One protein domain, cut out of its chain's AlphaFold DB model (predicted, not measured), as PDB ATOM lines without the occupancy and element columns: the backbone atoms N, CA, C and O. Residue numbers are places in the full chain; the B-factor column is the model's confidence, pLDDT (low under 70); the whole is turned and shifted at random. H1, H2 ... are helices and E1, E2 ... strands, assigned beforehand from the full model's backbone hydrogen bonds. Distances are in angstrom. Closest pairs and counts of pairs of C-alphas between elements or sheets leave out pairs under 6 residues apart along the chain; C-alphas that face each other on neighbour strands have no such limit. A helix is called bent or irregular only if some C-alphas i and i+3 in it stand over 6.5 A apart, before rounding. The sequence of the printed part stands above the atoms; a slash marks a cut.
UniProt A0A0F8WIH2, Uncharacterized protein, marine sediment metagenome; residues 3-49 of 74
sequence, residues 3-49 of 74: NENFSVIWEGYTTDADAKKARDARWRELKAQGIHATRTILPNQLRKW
ATOM      1  N   ASN A   3      38.782  20.304 -19.069       91.25
ATOM      2  CA  ASN A   3      37.480  20.338 -18.416       91.25
ATOM      3  C   ASN A   3      36.768  21.667 -18.728       91.25
ATOM      4  O   ASN A   3      37.379  22.728 -18.615       91.25
ATOM      5  N   GLU A   4      35.506  21.597 -19.155       94.31
ATOM      6  CA  GLU A   4      34.618  22.753 -19.331       94.31
ATOM      7  C   GLU A   4      33.481  22.657 -18.296       94.31
ATOM      8  O   GLU A   4      32.777  21.647 -18.250       94.31
ATOM      9  N   ASN A   5      33.293  23.697 -17.475       95.25
ATOM     10  CA  ASN A   5      32.285  23.744 -16.411       95.25
ATOM     11  C   ASN A   5      31.182  24.763 -16.705       95.25
ATOM     12  O   ASN A   5      31.383  25.745 -17.416       95.25
ATOM     13  N   PHE A   6      30.002  24.494 -16.153       95.69
ATOM     14  CA  PHE A   6      28.796  25.294 -16.293       95.69
ATOM     15  C   PHE A   6      28.070  25.298 -14.946       95.69
ATOM     16  O   PHE A   6      27.631  24.243 -14.477       95.69
ATOM     17  N   SER A   7      27.929  26.460 -14.315       94.81
ATOM     18  CA  SER A   7      27.224  26.594 -13.039       94.81
ATOM     19  C   SER A   7      26.627  27.986 -12.838       94.81
ATOM     20  O   SER A   7      27.016  28.964 -13.480       94.81
ATOM     21  N   VAL A   8      25.707  28.082 -11.880       92.75
ATOM     22  CA  VAL A   8      25.089  29.354 -11.483       92.75
ATOM     23  C   VAL A   8      26.091  30.285 -10.793       92.75
ATOM     24  O   VAL A   8      26.057  31.498 -10.980       92.75
ATOM     25  N   ILE A   9      27.004  29.731  -9.989       90.19
ATOM     26  CA  ILE A   9      27.858  30.529  -9.102       90.19
ATOM     27  C   ILE A   9      29.175  30.950  -9.763       90.19
ATOM     28  O   ILE A   9      29.624  32.078  -9.531       90.19
ATOM     29  N   TRP A  10      29.830  30.057 -10.507       88.25
ATOM     30  CA  TRP A  10      31.169  30.306 -11.055       88.25
ATOM     31  C   TRP A  10      31.127  30.893 -12.471       88.25
ATOM     32  O   TRP A  10      31.885  31.813 -12.764       88.25
ATOM     33  N   GLU A  11      30.213  30.426 -13.320       90.25
ATOM     34  CA  GLU A  11      30.093  30.822 -14.731       90.25
ATOM     35  C   GLU A  11      28.907  31.765 -14.985       90.25
ATOM     36  O   GLU A  11      28.728  32.244 -16.103       90.25
ATOM     37  N   GLY A  12      28.120  32.067 -13.948       90.50
ATOM     38  CA  GLY A  12      27.106  33.124 -13.979       90.50
ATOM     39  C   GLY A  12      25.818  32.768 -14.722       90.50
ATOM     40  O   GLY A  12      25.092  33.671 -15.135       90.50
ATOM     41  N   TYR A  13      25.509  31.481 -14.899       93.62
ATOM     42  CA  TYR A  13      24.214  31.066 -15.447       93.62
ATOM     43  C   TYR A  13      23.069  31.447 -14.499       93.62
ATOM     44  O   TYR A  13      23.203  31.357 -13.284       93.62
ATOM     45  N   THR A  14      21.915  31.839 -15.039       93.69
ATOM     46  CA  THR A  14      20.778  32.291 -14.218       93.69
ATOM     47  C   THR A  14      20.158  31.157 -13.402       93.69
ATOM     48  O   THR A  14      19.789  31.357 -12.246       93.69
ATOM     49  N   THR A  15      20.050  29.962 -13.985       95.25
ATOM     50  CA  THR A  15      19.471  28.783 -13.330       95.25
ATOM     51  C   THR A  15      20.277  27.518 -13.621       95.25
ATOM     52  O   THR A  15      20.992  27.426 -14.623       95.25
ATOM     53  N   ASP A  16      20.107  26.494 -12.782       94.12
ATOM     54  CA  ASP A  16      20.649  25.151 -13.027       94.12
ATOM     55  C   ASP A  16      20.141  24.554 -14.351       94.12
ATOM     56  O   ASP A  16      20.864  23.834 -15.042       94.12
ATOM     57  N   ALA A  17      18.903  24.876 -14.741       95.88
ATOM     58  CA  ALA A  17      18.339  24.445 -16.015       95.88
ATOM     59  C   ALA A  17      19.096  25.059 -17.202       95.88
ATOM     60  O   ALA A  17      19.400  24.343 -18.161       95.88
ATOM     61  N   ASP A  18      19.457  26.342 -17.117       96.06
ATOM     62  CA  ASP A  18      20.234  27.031 -18.151       96.06
ATOM     63  C   ASP A  18      21.664  26.494 -18.227       96.06
ATOM     64  O   ASP A  18      22.136  26.165 -19.317       96.06
ATOM     65  N   ALA A  19      22.320  26.306 -17.077       96.44
ATOM     66  CA  ALA A  19      23.659  25.719 -17.009       96.44
ATOM     67  C   ALA A  19      23.681  24.297 -17.595       96.44
ATOM     68  O   ALA A  19      24.538  23.952 -18.414       96.44
ATOM     69  N   LYS A  20      22.685  23.471 -17.248       96.81
ATOM     70  CA  LYS A  20      22.514  22.127 -17.812       96.81
ATOM     71  C   LYS A  20      22.283  22.170 -19.322       96.81
ATOM     72  O   LYS A  20      22.900  21.387 -20.045       96.81
ATOM     73  N   LYS A  21      21.407  23.061 -19.800       97.38
ATOM     74  CA  LYS A  21      21.089  23.218 -21.226       97.38
ATOM     75  C   LYS A  21      22.321  23.641 -22.024       97.38
ATOM     76  O   LYS A  21      22.571  23.055 -23.076       97.38
ATOM     77  N   ALA A  22      23.102  24.591 -21.514       97.25
ATOM     78  CA  ALA A  22      24.345  25.039 -22.132       97.25
ATOM     79  C   ALA A  22      25.382  23.910 -22.205       97.25
ATOM     80  O   ALA A  22      25.916  23.630 -23.278       97.25
ATOM     81  N   ARG A  23      25.574  23.174 -21.103       97.19
ATOM     82  CA  ARG A  23      26.445  21.993 -21.066       97.19
ATOM     83  C   ARG A  23      26.019  20.928 -22.077       97.19
ATOM     84  O   ARG A  23      26.851  20.355 -22.777       97.19
ATOM     85  N   ASP A  24      24.725  20.635 -22.167       97.25
ATOM     86  CA  ASP A  24      24.208  19.638 -23.107       97.25
ATOM     87  C   ASP A  24      24.325  20.090 -24.571       97.25
ATOM     88  O   ASP A  24      24.620  19.259 -25.432       97.25
ATOM     89  N   ALA A  25      24.133  21.381 -24.865       97.62
ATOM     90  CA  ALA A  25      24.360  21.943 -26.195       97.62
ATOM     91  C   ALA A  25      25.836  21.824 -26.597       97.62
ATOM     92  O   ALA A  25      26.145  21.241 -27.637       97.62
ATOM     93  N   ARG A  26      26.746  22.245 -25.714       96.81
ATOM     94  CA  ARG A  26      28.188  22.168 -25.947       96.81
ATOM     95  C   ARG A  26      28.678  20.737 -26.153       96.81
ATOM     96  O   ARG A  26      29.459  20.463 -27.059       96.81
ATOM     97  N   TRP A  27      28.185  19.789 -25.358       96.56
ATOM     98  CA  TRP A  27      28.529  18.377 -25.534       96.56
ATOM     99  C   TRP A  27      28.074  17.831 -26.897       96.56
ATOM    100  O   TRP A  27      28.800  17.058 -27.523       96.56
ATOM    101  N   ARG A  28      26.895  18.245 -27.388       96.62
ATOM    102  CA  ARG A  28      26.426  17.869 -28.732       96.62
ATOM    103  C   ARG A  28      27.310  18.451 -29.832       96.62
ATOM    104  O   ARG A  28      27.597  17.729 -30.780       96.62
ATOM    105  N   GLU A  29      27.760  19.698 -29.699       96.62
ATOM    106  CA  GLU A  29      28.706  20.314 -30.643       96.62
ATOM    107  C   GLU A  29      30.020  19.533 -30.712       96.62
ATOM    108  O   GLU A  29      30.468  19.179 -31.800       96.62
ATOM    109  N   LEU A  30      30.605  19.203 -29.556       93.75
ATOM    110  CA  LEU A  30      31.846  18.423 -29.480       93.75
ATOM    111  C   LEU A  30      31.675  17.047 -30.132       93.75
ATOM    112  O   LEU A  30      32.510  16.627 -30.930       93.75
ATOM    113  N   LYS A  31      30.550  16.374 -29.861       93.06
ATOM    114  CA  LYS A  31      30.221  15.093 -30.494       93.06
ATOM    115  C   LYS A  31      30.068  15.225 -32.014       93.06
ATOM    116  O   LYS A  31      30.534  14.353 -32.739       93.06
ATOM    117  N   ALA A  32      29.440  16.299 -32.498       94.44
ATOM    118  CA  ALA A  32      29.294  16.565 -33.931       94.44
ATOM    119  C   ALA A  32      30.643  16.833 -34.621       94.44
ATOM    120  O   ALA A  32      30.813  16.493 -35.786       94.44
ATOM    121  N   GLN A  33      31.616  17.377 -33.887       93.06
ATOM    122  CA  GLN A  33      32.999  17.567 -34.339       93.06
ATOM    123  C   GLN A  33      33.854  16.290 -34.234       93.06
ATOM    124  O   GLN A  33      35.044  16.325 -34.531       93.06
ATOM    125  N   GLY A  34      33.282  15.163 -33.787       93.44
ATOM    126  CA  GLY A  34      34.014  13.911 -33.575       93.44
ATOM    127  C   GLY A  34      34.950  13.929 -32.360       93.44
ATOM    128  O   GLY A  34      35.781  13.036 -32.211       93.44
ATOM    129  N   ILE A  35      34.830  14.927 -31.480       92.12
ATOM    130  CA  ILE A  35      35.668  15.059 -30.289       92.12
ATOM    131  C   ILE A  35      35.147  14.122 -29.199       92.12
ATOM    132  O   ILE A  35      33.968  14.151 -28.830       92.12
ATOM    133  N   HIS A  36      36.043  13.311 -28.636       92.94
ATOM    134  CA  HIS A  36      35.704  12.435 -27.527       92.94
ATOM    135  C   HIS A  36      35.530  13.247 -26.235       92.94
ATOM    136  O   HIS A  36      36.481  13.810 -25.689       92.94
ATOM    137  N   ALA A  37      34.294  13.303 -25.736       94.06
ATOM    138  CA  ALA A  37      33.960  14.018 -24.512       94.06
ATOM    139  C   ALA A  37      32.900  13.286 -23.675       94.06
ATOM    140  O   ALA A  37      31.905  12.776 -24.202       94.06
ATOM    141  N   THR A  38      33.072  13.294 -22.353       94.94
ATOM    142  CA  THR A  38      32.082  12.808 -21.379       94.94
ATOM    143  C   THR A  38      31.480  13.976 -20.611       94.94
ATOM    144  O   THR A  38      32.079  15.041 -20.500       94.94
ATOM    145  N   ARG A  39      30.266  13.793 -20.093       95.50
ATOM    146  CA  ARG A  39      29.540  14.814 -19.334       95.50
ATOM    147  C   ARG A  39      29.193  14.291 -17.949       95.50
ATOM    148  O   ARG A  39      28.739  13.155 -17.831       95.50
ATOM    149  N   THR A  40      29.376  15.114 -16.928       95.81
ATOM    150  CA  THR A  40      29.139  14.760 -15.524       95.81
ATOM    151  C   THR A  40      28.420  15.888 -14.790       95.81
ATOM    152  O   THR A  40      28.290  17.009 -15.288       95.81
ATOM    153  N   ILE A  41      27.891  15.568 -13.611       95.50
ATOM    154  CA  ILE A  41      27.261  16.530 -12.709       95.50
ATOM    155  C   ILE A  41      27.927  16.360 -11.350       95.50
ATOM    156  O   ILE A  41      27.985  15.243 -10.835       95.50
ATOM    157  N   LEU A  42      28.417  17.455 -10.784       94.25
ATOM    158  CA  LEU A  42      28.936  17.518  -9.426       94.25
ATOM    159  C   LEU A  42      27.904  18.282  -8.588       94.25
ATOM    160  O   LEU A  42      27.815  19.507  -8.704       94.25
ATOM    161  N   PRO A  43      27.063  17.591  -7.806       93.88
ATOM    162  CA  PRO A  43      26.030  18.256  -7.028       93.88
ATOM    163  C   PRO A  43      26.619  18.982  -5.814       93.88
ATOM    164  O   PRO A  43      27.659  18.575  -5.290       93.88
ATOM    165  N   ASN A  44      25.925  20.024  -5.347       92.50
ATOM    166  CA  ASN A  44      26.196  20.712  -4.074       92.50
ATOM    167  C   ASN A  44      27.662  21.137  -3.868       92.50
ATOM    168  O   ASN A  44      28.201  21.041  -2.764       92.50
ATOM    169  N   GLN A  45      28.325  21.598  -4.925       93.38
ATOM    170  CA  GLN A  45      29.692  22.088  -4.822       93.38
ATOM    171  C   GLN A  45      29.704  23.406  -4.052       93.38
ATOM    172  O   GLN A  45      28.956  24.331  -4.370       93.38
ATOM    173  N   LEU A  46      30.558  23.479  -3.033       90.62
ATOM    174  CA  LEU A  46      30.717  24.646  -2.172       90.62
ATOM    175  C   LEU A  46      31.669  25.659  -2.804       90.62
ATOM    176  O   LEU A  46      32.839  25.354  -3.052       90.62
ATOM    177  N   ARG A  47      31.218  26.906  -2.945       83.69
ATOM    178  CA  ARG A  47      32.123  28.036  -3.147       83.69
ATOM    179  C   ARG A  47      32.646  28.485  -1.791       83.69
ATOM    180  O   ARG A  47      31.952  29.134  -1.019       83.69
ATOM    181  N   LYS A  48      33.894  28.121  -1.490       74.00
ATOM    182  CA  LYS A  48      34.539  28.532  -0.232       74.00
ATOM    183  C   LYS A  48      34.793  30.042  -0.187       74.00
ATOM    184  O   LYS A  48      34.619  30.647   0.863       74.00
ATOM    185  N   TRP A  49      35.151  30.641  -1.324       78.00
ATOM    186  CA  TRP A  49      35.585  32.037  -1.406       78.00
ATOM    187  C   TRP A  49      34.842  32.811  -2.501       78.00
ATOM    188  O   TRP A  49      34.753  32.367  -3.651       78.00
TER     189      TRP A  49
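This is residues 3 to 49 of the 74 residues of an uncharacterized protein of marine sediment metagenome (UniProt A0A0F8WIH2). What shape does the printed part make? A short strand, E1, leads by a loop into one long helix, H1, and after a tight turn a long strand, E2, folds back along H1, so that H1 and E2 make the length of a rod; E1 lies at one side of this pair, and its end at Phe 6 meets H1 at Ala 19. What is it built of? It has 47 printed residues with one named helix and two named strands, in the order E1, H1, E2; each strand pairs with no named strand, and the class is mixed, helices and strands. How closely is it drawn together? It is only just loose, close to compact, with a radius of gyration of the C-alphas of 11.7 A, and the C-alphas span 36 by 18 by 14 A.

How does E1, residues 3 to 6, stand to H1, residues 16 to 32? Five pairs of their C-alphas are within 8 A, and the closest are those of Phe 6 and Ala 19, 5.2 A apart. Their centres are 10.1 A apart. How does H1 stand to E2, residues 37 to 46? Five pairs of their C-alphas are within 8 A, the closest being those of Leu 30 and Ala 37, 7.0 A apart, and the centres are 12.8 A apart. What of the two strands? E1 and E2 are near each other, with 9 pairs of C-alphas within 10 A and no pair within 8 A. What does the helix backbone show? In H1 every O i to N i+4 pair is within hydrogen-bond range.

Where does the first element begin? E1 runs from Asn 3, C-alpha at (37.480, 20.338, -18.416), to Phe 6. Where is the helix? H1 runs from Asp 16, C-alpha at (20.649, 25.151, -13.027), to Ala 32, 24.2 A from first to last C-alpha, and it is not bent. Where does the last element end? E2 runs from Ala 37 to Leu 46, C-alpha at (30.717, 24.646, -2.172), 25.0 A from first to last C-alpha. It bends by 67 degrees at residue 43.

How long is it? The two C-alphas farthest apart are those of Gly 34 and Trp 49, at 37.0 A. How are the elements joined? The link from E1 to H1 is short, with 9 residues, and the link from H1 to E2 is tight, with 4 residues. Is anything missing or uncertain? The printed part, residues 3 to 49, has no cut. Its mean pLDDT is 93.3, and no printed residue is under 70.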